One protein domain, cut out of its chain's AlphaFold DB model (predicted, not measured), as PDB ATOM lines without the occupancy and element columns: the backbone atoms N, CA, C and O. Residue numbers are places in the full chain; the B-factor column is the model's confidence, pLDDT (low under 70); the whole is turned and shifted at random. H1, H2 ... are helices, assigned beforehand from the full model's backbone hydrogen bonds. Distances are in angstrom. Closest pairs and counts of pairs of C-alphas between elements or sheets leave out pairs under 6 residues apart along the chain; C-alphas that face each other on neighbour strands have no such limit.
ATOM      1  N   ARG A 123      13.200   9.672  98.714       95.00
ATOM      2  CA  ARG A 123      12.578  10.082  97.442       95.00
ATOM      3  C   ARG A 123      12.206   8.886  96.575       95.00
ATOM      4  O   ARG A 123      11.077   8.819  96.092       95.00
ATOM      5  N   SER A 124      13.117   7.923  96.431       94.25
ATOM      6  CA  SER A 124      12.869   6.667  95.713       94.25
ATOM      7  C   SER A 124      11.666   5.922  96.301       94.25
ATOM      8  O   SER A 124      10.754   5.528  95.571       94.25
ATOM      9  N   PHE A 125      11.585   5.830  97.633       96.75
ATOM     10  CA  PHE A 125      10.468   5.190  98.320       96.75
ATOM     11  C   PHE A 125       9.141   5.949  98.143       96.75
ATOM     12  O   PHE A 125       8.108   5.340  97.861       96.75
ATOM     13  N   ARG A 126       9.136   7.288  98.217       95.19
ATOM     14  CA  ARG A 126       7.940   8.083  97.863       95.19
ATOM     15  C   ARG A 126       7.529   7.873  96.400       95.19
ATOM     16  O   ARG A 126       6.332   7.839  96.109       95.19
ATOM     17  N   GLY A 127       8.496   7.664  95.507       94.00
ATOM     18  CA  GLY A 127       8.277   7.218  94.130       94.00
ATOM     19  C   GLY A 127       7.520   5.890  94.064       94.00
ATOM     20  O   GLY A 127       6.510   5.806  93.366       94.00
ATOM     21  N   MET A 128       7.921   4.887  94.857       95.94
ATOM     22  CA  MET A 128       7.199   3.607  94.973       95.94
ATOM     23  C   MET A 128       5.742   3.816  95.415       95.94
ATOM     24  O   MET A 128       4.808   3.299  94.796       95.94
ATOM     25  N   MET A 129       5.534   4.629  96.456       96.06
ATOM     26  CA  MET A 129       4.203   4.939  96.992       96.06
ATOM     27  C   MET A 129       3.305   5.619  95.946       96.06
ATOM     28  O   MET A 129       2.129   5.271  95.800       96.06
ATOM     29  N   LYS A 130       3.852   6.582  95.192       94.94
ATOM     30  CA  LYS A 130       3.148   7.267  94.100       94.94
ATOM     31  C   LYS A 130       2.813   6.292  92.973       94.94
ATOM     32  O   LYS A 130       1.655   6.234  92.565       94.94
ATOM     33  N   ALA A 131       3.787   5.500  92.528       95.12
ATOM     34  CA  ALA A 131       3.621   4.504  91.474       95.12
ATOM     35  C   ALA A 131       2.480   3.528  91.795       95.12
ATOM     36  O   ALA A 131       1.577   3.336  90.977       95.12
ATOM     37  N   LYS A 132       2.461   2.982  93.016       96.31
ATOM     38  CA  LYS A 132       1.410   2.066  93.473       96.31
ATOM     39  C   LYS A 132       0.028   2.720  93.517       96.31
ATOM     40  O   LYS A 132      -0.957   2.105  93.112       96.31
ATOM     41  N   ARG A 133      -0.061   3.970  93.982       95.31
ATOM     42  CA  ARG A 133      -1.330   4.708  94.054       95.31
ATOM     43  C   ARG A 133      -1.909   5.006  92.675       95.31
ATOM     44  O   ARG A 133      -3.104   4.818  92.476       95.31
ATOM     45  N   GLU A 134      -1.085   5.484  91.746       95.69
ATOM     46  CA  GLU A 134      -1.549   5.791  90.389       95.69
ATOM     47  C   GLU A 134      -1.900   4.513  89.613       95.69
ATOM     48  O   GLU A 134      -2.849   4.523  88.835       95.69
ATOM     49  N   PHE A 135      -1.233   3.386  89.890       96.31
ATOM     50  CA  PHE A 135      -1.559   2.094  89.275       96.31
ATOM     51  C   PHE A 135      -3.016   1.687  89.535       96.31
ATOM     52  O   PHE A 135      -3.725   1.311  88.609       96.31
ATOM     53  N   TYR A 136      -3.507   1.851  90.768       95.19
ATOM     54  CA  TYR A 136      -4.905   1.547  91.104       95.19
ATOM     55  C   TYR A 136      -5.936   2.517  90.509       95.19
ATOM     56  O   TYR A 136      -7.131   2.244  90.591       95.19
ATOM     57  N   ARG A 137      -5.508   3.642  89.921       95.00
ATOM     58  CA  ARG A 137      -6.403   4.568  89.206       95.00
ATOM     59  C   ARG A 137      -6.597   4.201  87.738       95.00
ATOM     60  O   ARG A 137      -7.484   4.761  87.101       95.00
ATOM     61  N   LEU A 138      -5.769   3.306  87.207       94.44
ATOM     62  CA  LEU A 138      -5.915   2.802  85.848       94.44
ATOM     63  C   LEU A 138      -7.123   1.867  85.741       94.44
ATOM     64  O   LEU A 138      -7.547   1.263  86.728       94.44
ATOM     65  N   GLU A 139      -7.633   1.694  84.525       95.94
ATOM     66  CA  GLU A 139      -8.626   0.662  84.231       95.94
ATOM     67  C   GLU A 139      -8.043  -0.744  84.428       95.94
ATOM     68  O   GLU A 139      -6.834  -0.955  84.330       95.94
ATOM     69  N   THR A 140      -8.896  -1.737  84.688       96.25
ATOM     70  CA  THR A 140      -8.455  -3.111  84.984       96.25
ATOM     71  C   THR A 140      -7.590  -3.717  83.874       96.25
ATOM     72  O   THR A 140      -6.653  -4.457  84.169       96.25
ATOM     73  N   GLU A 141      -7.879  -3.406  82.611       95.00
ATOM     74  CA  GLU A 141      -7.092  -3.902  81.479       95.00
ATOM     75  C   GLU A 141      -5.703  -3.247  81.424       95.00
ATOM     76  O   GLU A 141      -4.691  -3.940  81.321       95.00
ATOM     77  N   ASP A 142      -5.634  -1.931  81.631       95.31
ATOM     78  CA  ASP A 142      -4.374  -1.190  81.726       95.31
ATOM     79  C   ASP A 142      -3.512  -1.681  82.896       95.31
ATOM     80  O   ASP A 142      -2.302  -1.865  82.749       95.31
ATOM     81  N   GLN A 143      -4.134  -1.957  84.048       96.19
ATOM     82  CA  GLN A 143      -3.452  -2.533  85.210       96.19
ATOM     83  C   GLN A 143      -2.788  -3.870  84.864       96.19
ATOM     84  O   GLN A 143      -1.632  -4.091  85.222       96.19
ATOM     85  N   ARG A 144      -3.488  -4.761  84.149       95.44
ATOM     86  CA  ARG A 144      -2.934  -6.062  83.737       95.44
ATOM     87  C   ARG A 144      -1.736  -5.898  82.812       95.44
ATOM     88  O   ARG A 144      -0.727  -6.565  83.023       95.44
ATOM     89  N   GLN A 145      -1.830  -5.008  81.826       93.81
ATOM     90  CA  GLN A 145      -0.748  -4.768  80.871       93.81
ATOM     91  C   GLN A 145       0.493  -4.194  81.561       93.81
ATOM     92  O   GLN A 145       1.588  -4.735  81.406       93.81
ATOM     93  N   VAL A 146       0.321  -3.158  82.386       93.75
ATOM     94  CA  VAL A 146       1.424  -2.526  83.126       93.75
ATOM     95  C   VAL A 146       2.065  -3.505  84.114       93.75
ATOM     96  O   VAL A 146       3.290  -3.581  84.191       93.75
ATOM     97  N   LEU A 147       1.263  -4.292  84.839       95.06
ATOM     98  CA  LEU A 147       1.774  -5.288  85.783       95.06
ATOM     99  C   LEU A 147       2.517  -6.427  85.075       95.06
ATOM    100  O   LEU A 147       3.573  -6.845  85.543       95.06
ATOM    101  N   SER A 148       1.992  -6.910  83.944       92.62
ATOM    102  CA  SER A 148       2.658  -7.920  83.118       92.62
ATOM    103  C   SER A 148       4.050  -7.444  82.696       92.62
ATOM    104  O   SER A 148       5.044  -8.125  82.939       92.62
ATOM    105  N   MET A 149       4.148  -6.216  82.177       90.62
ATOM    106  CA  MET A 149       5.431  -5.620  81.796       90.62
ATOM    107  C   MET A 149       6.382  -5.471  82.985       90.62
ATOM    108  O   MET A 149       7.552  -5.826  82.876       90.62
ATOM    109  N   ALA A 150       5.891  -4.983  84.127       92.44
ATOM    110  CA  ALA A 150       6.707  -4.854  85.330       92.44
ATOM    111  C   ALA A 150       7.278  -6.209  85.786       92.44
ATOM    112  O   ALA A 150       8.445  -6.273  86.163       92.44
ATOM    113  N   ASN A 151       6.496  -7.292  85.695       92.81
ATOM    114  CA  ASN A 151       6.955  -8.649  86.007       92.81
ATOM    115  C   ASN A 151       8.031  -9.141  85.031       92.81
ATOM    116  O   ASN A 151       9.057  -9.645  85.478       92.81
ATOM    117  N   HIS A 152       7.838  -8.955  83.722       90.19
ATOM    118  CA  HIS A 152       8.843  -9.319  82.716       90.19
ATOM    119  C   HIS A 152      10.171  -8.579  82.947       90.19
ATOM    120  O   HIS A 152      11.234  -9.199  82.964       90.19
ATOM    121  N   ILE A 153      10.118  -7.271  83.226       89.44
ATOM    122  CA  ILE A 153      11.325  -6.485  83.518       89.44
ATOM    123  C   ILE A 153      11.968  -6.940  84.838       89.44
ATOM    124  O   ILE A 153      13.191  -7.046  84.917       89.44
ATOM    125  N   ALA A 154      11.174  -7.255  85.868       89.38
ATOM    126  CA  ALA A 154      11.688  -7.772  87.139       89.38
ATOM    127  C   ALA A 154      12.411  -9.125  86.991       89.38
ATOM    128  O   ALA A 154      13.329  -9.406  87.759       89.38
ATOM    129  N   LEU A 155      12.032  -9.937  85.997       89.94
ATOM    130  CA  LEU A 155      12.696 -11.196  85.641       89.94
ATOM    131  C   LEU A 155      13.947 -11.004  84.763       89.94
ATOM    132  O   LEU A 155      14.640 -11.975  84.466       89.94
ATOM    133  N   GLY A 156      14.265  -9.765  84.369       85.69
ATOM    134  CA  GLY A 156      15.411  -9.442  83.516       85.69
ATOM    135  C   GLY A 156      15.164  -9.663  82.022       85.69
ATOM    136  O   GLY A 156      16.118  -9.684  81.244       85.69
ATOM    137  N   GLU A 157      13.910  -9.828  81.598       83.69
ATOM    138  CA  GLU A 157      13.574 -10.001  80.187       83.69
ATOM    139  C   GLU A 157      13.642  -8.663  79.434       83.69
ATOM    140  O   GLU A 157      13.080  -7.649  79.858       83.69
ATOM    141  N   GLN A 158      14.320  -8.656  78.282       73.25
ATOM    142  CA  GLN A 158      14.343  -7.501  77.388       73.25
ATOM    143  C   GLN A 158      13.051  -7.456  76.569       73.25
ATOM    144  O   GLN A 158      12.869  -8.214  75.617       73.25
ATOM    145  N   LEU A 159      12.152  -6.543  76.929       71.00
ATOM    146  CA  LEU A 159      10.960  -6.256  76.139       71.00
ATOM    147  C   LEU A 159      11.316  -5.297  74.998       71.00
ATOM    148  O   LEU A 159      11.655  -4.141  75.236       71.00
ATOM    149  N   ALA A 160      11.169  -5.751  73.753       61.84
ATOM    150  CA  ALA A 160      11.219  -4.896  72.565       61.84
ATOM    151  C   ALA A 160       9.880  -4.159  72.356       61.84
ATOM    152  O   ALA A 160       9.302  -4.214  71.278       61.84
ATOM    153  N   ILE A 161       9.345  -3.543  73.415       65.62
ATOM    154  CA  ILE A 161       8.084  -2.794  73.385       65.62
ATOM    155  C   ILE A 161       8.421  -1.329  73.604       65.62
ATOM    156  O   ILE A 161       9.025  -0.977  74.613       65.62
ATOM    157  N   THR A 162       8.015  -0.468  72.682       64.62
ATOM    158  CA  THR A 162       8.132   0.985  72.833       64.62
ATOM    159  C   THR A 162       6.866   1.574  73.457       64.62
ATOM    160  O   THR A 162       5.777   1.015  73.356       64.62
ATOM    161  N   GLU A 163       6.963   2.758  74.069       60.66
ATOM    162  CA  GLU A 163       5.782   3.482  74.582       60.66
ATOM    163  C   GLU A 163       4.722   3.748  73.502       60.66
ATOM    164  O   GLU A 163       3.532   3.805  73.802       60.66
ATOM    165  N   LYS A 164       5.139   3.865  72.234       63.56
ATOM    166  CA  LYS A 164       4.230   4.022  71.088       63.56
ATOM    167  C   LYS A 164       3.386   2.774  70.823       63.56
ATOM    168  O   LYS A 164       2.313   2.892  70.238       63.56
ATOM    169  N   GLU A 165       3.852   1.607  71.250       74.62
ATOM    170  CA  GLU A 165       3.183   0.319  71.053       74.62
ATOM    171  C   GLU A 165       2.290  -0.063  72.241       74.62
ATOM    172  O   GLU A 165       1.444  -0.945  72.098       74.62
ATOM    173  N   ASN A 166       2.416   0.616  73.392       83.38
ATOM    174  CA  ASN A 166       1.582   0.365  74.567       83.38
ATOM    175  C   ASN A 166       0.952   1.657  75.140       83.38
ATOM    176  O   ASN A 166       1.562   2.349  75.965       83.38
ATOM    177  N   PRO A 167      -0.309   1.965  74.783       89.25
ATOM    178  CA  PRO A 167      -0.985   3.165  75.268       89.25
ATOM    179  C   PRO A 167      -1.301   3.123  76.775       89.25
ATOM    180  O   PRO A 167      -1.418   4.187  77.386       89.25
ATOM    181  N   ALA A 168      -1.414   1.940  77.392       91.19
ATOM    182  CA  ALA A 168      -1.608   1.807  78.838       91.19
ATOM    183  C   ALA A 168      -0.357   2.254  79.609       91.19
ATOM    184  O   ALA A 168      -0.462   2.999  80.586       91.19
ATOM    185  N   LEU A 169       0.834   1.880  79.125       89.88
ATOM    186  CA  LEU A 169       2.108   2.329  79.692       89.88
ATOM    187  C   LEU A 169       2.256   3.851  79.599       89.88
ATOM    188  O   LEU A 169       2.618   4.490  80.587       89.88
ATOM    189  N   ALA A 170       1.931   4.437  78.443       88.62
ATOM    190  CA  ALA A 170       1.981   5.885  78.250       88.62
ATOM    191  C   ALA A 170       1.030   6.621  79.213       88.62
ATOM    192  O   ALA A 170       1.433   7.576  79.880       88.62
ATOM    193  N   ARG A 171      -0.218   6.141  79.361       91.38
ATOM    194  CA  ARG A 171      -1.175   6.682  80.346       91.38
ATOM    195  C   ARG A 171      -0.646   6.575  81.774       91.38
ATOM    196  O   ARG A 171      -0.762   7.532  82.542       91.38
ATOM    197  N   TYR A 172      -0.043   5.443  82.123       93.75
ATOM    198  CA  TYR A 172       0.517   5.238  83.450       93.75
ATOM    199  C   TYR A 172       1.694   6.178  83.732       93.75
ATOM    200  O   TYR A 172       1.645   6.908  84.722       93.75
ATOM    201  N   LYS A 173       2.695   6.255  82.843       91.06
ATOM    202  CA  LYS A 173       3.843   7.177  82.968       91.06
ATOM    203  C   LYS A 173       3.413   8.635  83.090       91.06
ATOM    204  O   LYS A 173       3.932   9.364  83.939       91.06
ATOM    205  N   LYS A 174       2.403   9.029  82.313       91.31
ATOM    206  CA  LYS A 174       1.774  10.345  82.416       91.31
ATOM    207  C   LYS A 174       1.165  10.588  83.796       91.31
ATOM    208  O   LYS A 174       1.418  11.625  84.401       91.31
ATOM    209  N   SER A 175       0.409   9.627  84.332       91.69
ATOM    210  CA  SER A 175      -0.236   9.760  85.650       91.69
ATOM    211  C   SER A 175       0.763   9.909  86.805       91.69
ATOM    212  O   SER A 175       0.544  10.693  87.729       91.69
ATOM    213  N   ILE A 176       1.909   9.223  86.732       91.44
ATOM    214  CA  ILE A 176       2.978   9.346  87.730       91.44
ATOM    215  C   ILE A 176       3.887  10.559  87.484       91.44
ATOM    216  O   ILE A 176       4.727  10.852  88.333       91.44
ATOM    217  N   GLY A 177       3.710  11.301  86.385       85.75
ATOM    218  CA  GLY A 177       4.538  12.456  86.024       85.75
ATOM    219  C   GLY A 177       5.983  12.087  85.679       85.75
ATOM    220  O   GLY A 177       6.887  12.845  86.001       85.75
ATOM    221  N   SER A 178       6.192  10.909  85.082       73.75
ATOM    222  CA  SER A 178       7.507  10.361  84.715       73.75
ATOM    223  C   SER A 178       7.847  10.577  83.231       73.75
ATOM    224  O   SER A 178       8.729   9.904  82.709       73.75
ATOM    225  N   GLU A 179       7.149  11.481  82.531       61.84
ATOM    226  CA  GLU A 179       7.338  11.723  81.085       61.84
ATOM    227  C   GLU A 179       8.747  12.241  80.727       61.84
ATOM    228  O   GLU A 179       9.121  12.222  79.560       61.84
ATOM    229  N   THR A 180       9.525  12.701  81.712       51.38
ATOM    230  CA  THR A 180      10.825  13.366  81.519       51.38
ATOM    231  C   THR A 180      12.028  12.568  82.018       51.38
ATOM    232  O   THR A 180      13.137  13.093  81.984       51.38
ATOM    233  N   ASP A 181      11.835  11.350  82.538       56.12
ATOM    234  CA  ASP A 181      12.959  10.542  83.022       56.12
ATOM    235  C   ASP A 181      13.644   9.885  81.815       56.12
ATOM    236  O   ASP A 181      13.164   8.890  81.274       56.12
ATOM    237  N   ASP A 182      14.765  10.480  81.400       50.03
ATOM    238  CA  ASP A 182      15.643  10.133  80.265       50.03
ATOM    239  C   ASP A 182      16.348   8.767  80.442       50.03
ATOM    240  O   ASP A 182      17.424   8.507  79.909       50.03
ATOM    241  N   SER A 183      15.786   7.890  81.280       54.75
ATOM    242  CA  SER A 183      16.355   6.582  81.561       54.75
ATOM    243  C   SER A 183      16.060   5.651  80.389       54.75
ATOM    244  O   SER A 183      14.895   5.441  80.053       54.75
ATOM    245  N   ASP A 184      17.093   4.994  79.863       61.31
ATOM    246  CA  ASP A 184      16.994   3.901  78.879       61.31
ATOM    247  C   ASP A 184      16.080   2.735  79.336       61.31
ATOM    248  O   ASP A 184      15.796   1.807  78.576       61.31
ATOM    249  N   SER A 185      15.612   2.751  80.590       71.69
ATOM    250  CA  SER A 185      14.713   1.751  81.155       71.69
ATOM    251  C   SER A 185      13.234   2.060  80.885       71.69
ATOM    252  O   SER A 185      12.738   3.161  81.120       71.69
ATOM    253  N   LEU A 186      12.487   1.037  80.450       81.00
ATOM    254  CA  LEU A 186      11.042   1.132  80.203       81.00
ATOM    255  C   LEU A 186      10.247   1.573  81.437       81.00
ATOM    256  O   LEU A 186       9.258   2.286  81.300       81.00
ATOM    257  N   LEU A 187      10.671   1.167  82.631       86.12
ATOM    258  CA  LEU A 187      10.112   1.584  83.913       86.12
ATOM    259  C   LEU A 187      11.262   1.771  84.904       86.12
ATOM    260  O   LEU A 187      12.121   0.898  85.018       86.12
ATOM    261  N   ALA A 188      11.238   2.863  85.667       88.38
ATOM    262  CA  ALA A 188      12.210   3.092  86.728       88.38
ATOM    263  C   ALA A 188      12.165   1.971  87.787       88.38
ATOM    264  O   ALA A 188      11.101   1.430  88.104       88.38
ATOM    265  N   THR A 189      13.309   1.654  88.400       90.50
ATOM    266  CA  THR A 189      13.444   0.542  89.362       90.50
ATOM    267  C   THR A 189      12.453   0.617  90.524       90.50
ATOM    268  O   THR A 189      11.926  -0.407  90.955       90.50
ATOM    269  N   HIS A 190      12.160   1.818  91.026       91.00
ATOM    270  CA  HIS A 190      11.199   2.003  92.112       91.00
ATOM    271  C   HIS A 190       9.759   1.669  91.677       91.00
ATOM    272  O   HIS A 190       8.993   1.127  92.468       91.00
ATOM    273  N   ILE A 191       9.392   1.913  90.413       93.25
ATOM    274  CA  ILE A 191       8.081   1.531  89.869       93.25
ATOM    275  C   ILE A 191       7.974   0.009  89.816       93.25
ATOM    276  O   ILE A 191       6.985  -0.552  90.277       93.25
ATOM    277  N   ILE A 192       9.012  -0.656  89.300       93.62
ATOM    278  CA  ILE A 192       9.051  -2.119  89.206       93.62
ATOM    279  C   ILE A 192       8.886  -2.721  90.600       93.62
ATOM    280  O   ILE A 192       7.946  -3.481  90.815       93.62
ATOM    281  N   LYS A 193       9.705  -2.297  91.574       94.31
ATOM    282  CA  LYS A 193       9.592  -2.756  92.967       94.31
ATOM    283  C   LYS A 193       8.190  -2.524  93.535       94.31
ATOM    284  O   LYS A 193       7.605  -3.441  94.091       94.31
ATOM    285  N   ALA A 194       7.606  -1.341  93.340       95.12
ATOM    286  CA  ALA A 194       6.262  -1.036  93.838       95.12
ATOM    287  C   ALA A 194       5.158  -1.935  93.255       95.12
ATOM    288  O   ALA A 194       4.105  -2.097  93.875       95.12
ATOM    289  N   LEU A 195       5.366  -2.478  92.051       95.94
ATOM    290  CA  LEU A 195       4.395  -3.309  91.343       95.94
ATOM    291  C   LEU A 195       4.651  -4.809  91.480       95.94
ATOM    292  O   LEU A 195       3.694  -5.571  91.356       95.94
ATOM    293  N   THR A 196       5.870  -5.251  91.786       96.56
ATOM    294  CA  THR A 196       6.219  -6.683  91.818       96.56
ATOM    295  C   THR A 196       6.611  -7.204  93.199       96.56
ATOM    296  O   THR A 196       6.502  -8.405  93.442       96.56
ATOM    297  N   ASP A 197       6.999  -6.337  94.138       96.75
ATOM    298  CA  ASP A 197       7.395  -6.746  95.486       96.75
ATOM    299  C   ASP A 197       6.185  -7.222  96.306       96.75
ATOM    300  O   ASP A 197       5.300  -6.452  96.692       96.75
ATOM    301  N   ARG A 198       6.150  -8.531  96.586       97.19
ATOM    302  CA  ARG A 198       5.072  -9.179  97.341       97.19
ATOM    303  C   ARG A 198       4.947  -8.642  98.766       97.19
ATOM    304  O   ARG A 198       3.818  -8.468  99.227       97.19
ATOM    305  N   HIS A 199       6.065  -8.415  99.454       97.88
ATOM    306  CA  HIS A 199       6.063  -7.941 100.838       97.88
ATOM    307  C   HIS A 199       5.495  -6.521 100.895       97.88
ATOM    308  O   HIS A 199       4.528  -6.268 101.619       97.88
ATOM    309  N   PHE A 200       5.972  -5.642 100.008       97.38
ATOM    310  CA  PHE A 200       5.435  -4.291  99.849       97.38
ATOM    311  C   PHE A 200       3.919  -4.298  99.593       97.38
ATOM    312  O   PHE A 200       3.182  -3.544 100.233       97.38
ATOM    313  N   HIS A 201       3.418  -5.170  98.705       96.62
ATOM    314  CA  HIS A 201       1.978  -5.279  98.422       96.62
ATOM    315  C   HIS A 201       1.152  -5.682  99.638       96.62
ATOM    316  O   HIS A 201       0.064  -5.136  99.839       96.62
ATOM    317  N   GLN A 202       1.636  -6.643 100.425       97.94
ATOM    318  CA  GLN A 202       0.932  -7.130 101.609       97.94
ATOM    319  C   GLN A 202       0.812  -6.021 102.660       97.94
ATOM    320  O   GLN A 202      -0.299  -5.717 103.100       97.94
ATOM    321  N   VAL A 203       1.919  -5.341 102.973       97.88
ATOM    322  CA  VAL A 203       1.926  -4.236 103.944       97.88
ATOM    323  C   VAL A 203       1.107  -3.048 103.432       97.88
ATOM    324  O   VAL A 203       0.288  -2.499 104.168       97.88
ATOM    325  N   TRP A 204       1.250  -2.678 102.152       97.38
ATOM    326  CA  TRP A 204       0.447  -1.616 101.536       97.38
ATOM    327  C   TRP A 204      -1.052  -1.895 101.663       97.38
ATOM    328  O   TRP A 204      -1.811  -0.990 102.015       97.38
ATOM    329  N   SER A 205      -1.477  -3.126 101.363       96.62
ATOM    330  CA  SER A 205      -2.890  -3.521 101.384       96.62
ATOM    331  C   SER A 205      -3.454  -3.513 102.803       96.62
ATOM    332  O   SER A 205      -4.581  -3.059 102.998       96.62
ATOM    333  N   ALA A 206      -2.664  -3.938 103.797       97.56
ATOM    334  CA  ALA A 206      -3.034  -3.833 105.205       97.56
ATOM    335  C   ALA A 206      -3.245  -2.365 105.622       97.56
ATOM    336  O   ALA A 206      -4.305  -2.023 106.146       97.56
ATOM    337  N   CYS A 207      -2.298  -1.476 105.298       97.50
ATOM    338  CA  CYS A 207      -2.439  -0.039 105.555       97.50
ATOM    339  C   CYS A 207      -3.656   0.565 104.833       97.50
ATOM    340  O   CYS A 207      -4.375   1.382 105.404       97.50
ATOM    341  N   ASP A 208      -3.904   0.186 103.574       95.56
ATOM    342  CA  ASP A 208      -5.022   0.731 102.798       95.56
ATOM    343  C   ASP A 208      -6.382   0.308 103.356       95.56
ATOM    344  O   ASP A 208      -7.277   1.144 103.478       95.56
ATOM    345  N   ALA A 209      -6.521  -0.957 103.763       95.69
ATOM    346  CA  ALA A 209      -7.737  -1.464 104.389       95.69
ATOM    347  C   ALA A 209      -8.077  -0.694 105.676       95.69
ATOM    348  O   ALA A 209      -9.238  -0.342 105.897       95.69
ATOM    349  N   ILE A 210      -7.072  -0.375 106.499       95.94
ATOM    350  CA  ILE A 210      -7.263   0.423 107.718       95.94
ATOM    351  C   ILE A 210      -7.668   1.859 107.366       95.94
ATOM    352  O   ILE A 210      -8.635   2.371 107.924       95.94
ATOM    353  N   GLU A 211      -7.006   2.507 106.402       93.88
ATOM    354  CA  GLU A 211      -7.377   3.865 105.974       93.88
ATOM    355  C   GLU A 211      -8.796   3.933 105.388       93.88
ATOM    356  O   GLU A 211      -9.516   4.905 105.622       93.88
ATOM    357  N   GLN A 212      -9.239   2.907 104.657       92.88
ATOM    358  CA  GLN A 212     -10.621   2.819 104.175       92.88
ATOM    359  C   GLN A 212     -11.615   2.679 105.333       92.88
ATOM    360  O   GLN A 212     -12.616   3.400 105.358       92.88
ATOM    361  N   ARG A 213     -11.318   1.830 106.329       92.75
ATOM    362  CA  ARG A 213     -12.132   1.711 107.550       92.75
ATOM    363  C   ARG A 213     -12.212   3.042 108.292       92.75
ATOM    364  O   ARG A 213     -13.313   3.473 108.620       92.75
ATOM    365  N   LEU A 214     -11.087   3.732 108.480       88.50
ATOM    366  CA  LEU A 214     -11.042   5.040 109.139       88.50
ATOM    367  C   LEU A 214     -11.865   6.094 108.387       88.50
ATOM    368  O   LEU A 214     -12.621   6.827 109.018       88.50
ATOM    369  N   LYS A 215     -11.791   6.135 107.052       86.62
ATOM    370  CA  LYS A 215     -12.626   7.029 106.229       86.62
ATOM    371  C   LYS A 215     -14.114   6.701 106.314       86.62
ATOM    372  O   LYS A 215     -14.923   7.614 106.283       86.62
ATOM    373  N   SER A 216     -14.474   5.420 106.410       82.31
ATOM    374  CA  SER A 216     -15.871   4.995 106.568       82.31
ATOM    375  C   SER A 216     -16.419   5.224 107.982       82.31
ATOM    376  O   SER A 216     -17.611   5.464 108.144       82.31
ATOM    377  N   ALA A 217     -15.551   5.165 108.998       77.56
ATOM    378  CA  ALA A 217     -15.891   5.402 110.400       77.56
ATOM    379  C   ALA A 217     -15.982   6.897 110.734       77.56
ATOM    380  O   ALA A 217     -16.706   7.289 111.649       77.56
ATOM    381  N   GLN A 218     -15.276   7.743 109.982       64.19
ATOM    382  CA  GLN A 218     -15.543   9.172 109.968       64.19
ATOM    383  C   GLN A 218     -16.926   9.382 109.345       64.19
ATOM    384  O   GLN A 218     -17.082   9.331 108.126       64.19
TER     385      GLN A 218
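AT A GLANCE: This is residues 123 to 218 of the 413 residues of an uncharacterized protein of Saprospirales bacterium (UniProt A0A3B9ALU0). Four crossed helices, H1 to H4, make a compact body, and a long helical arm sticks out of it with residues 205 to 218, of which 205 to 217 belong to H5. In the body H1, H3, H2 and H4 touch in a ring, and two long loops, residues 155 to 166 and 177 to 188, lie on the side away from the arm's free end. The printed part has 96 residues, with helices H1 to H5 in chain order and no named strand: all helix. The whole is compact, with a radius of gyration of the C-alphas of 14.1 A, yet elongated by the arm, spanning 47 by 25 by 23 A.

IN THESE COORDINATES: H1, residues 123 to 135, begins at C-alpha 123 (12.578, 10.082, 97.442) and is 18.2 A long. H2, residues 140 to 154, is 20.8 A long. H3 holds residues 167 to 176, and H4 residues 189 to 196. H5, residues 198 to 217, measures 28.7 A and ends at C-alpha 217 (-15.891, 5.402, 110.400).

HOW THE PARTS SIT: H4 is the hub. It touches H1 at a steep tilt of 43 degrees, the same way, with C-alphas of Met 128 and Ala 194 closest at 4.9 A. It touches H2 at 61 degrees, C-alphas of Ala 150 and Ile 192 being closest at 5.3 A. H3 touches H2, about perpendicular at 83 degrees; the closest C-alphas are those of Asp 142 and Ala 168, 5.0 A apart. H3 touches residues 130 to 135 of H1 alone, with C-alphas of Ala 131 and Ile 176 closest at 6.2 A. H4 and H5 only just touch, only at the corner, with 3 pairs of C-alphas within 8 A, the closest Ala 194 and Phe 200 at 6.9 A. H3 and H5 are apart. In H1 to H5 every O i to N i+4 pair is within hydrogen-bond range.

THE WHOLE: The two farthest C-alphas, of Ala 160 and Gln 218, are 48.1 A apart. The printed part has no cut. The links H2 to H3 and H3 to H4 are long. The pLDDT is under 70 at residues 160 to 164, 179 to 184 and 218.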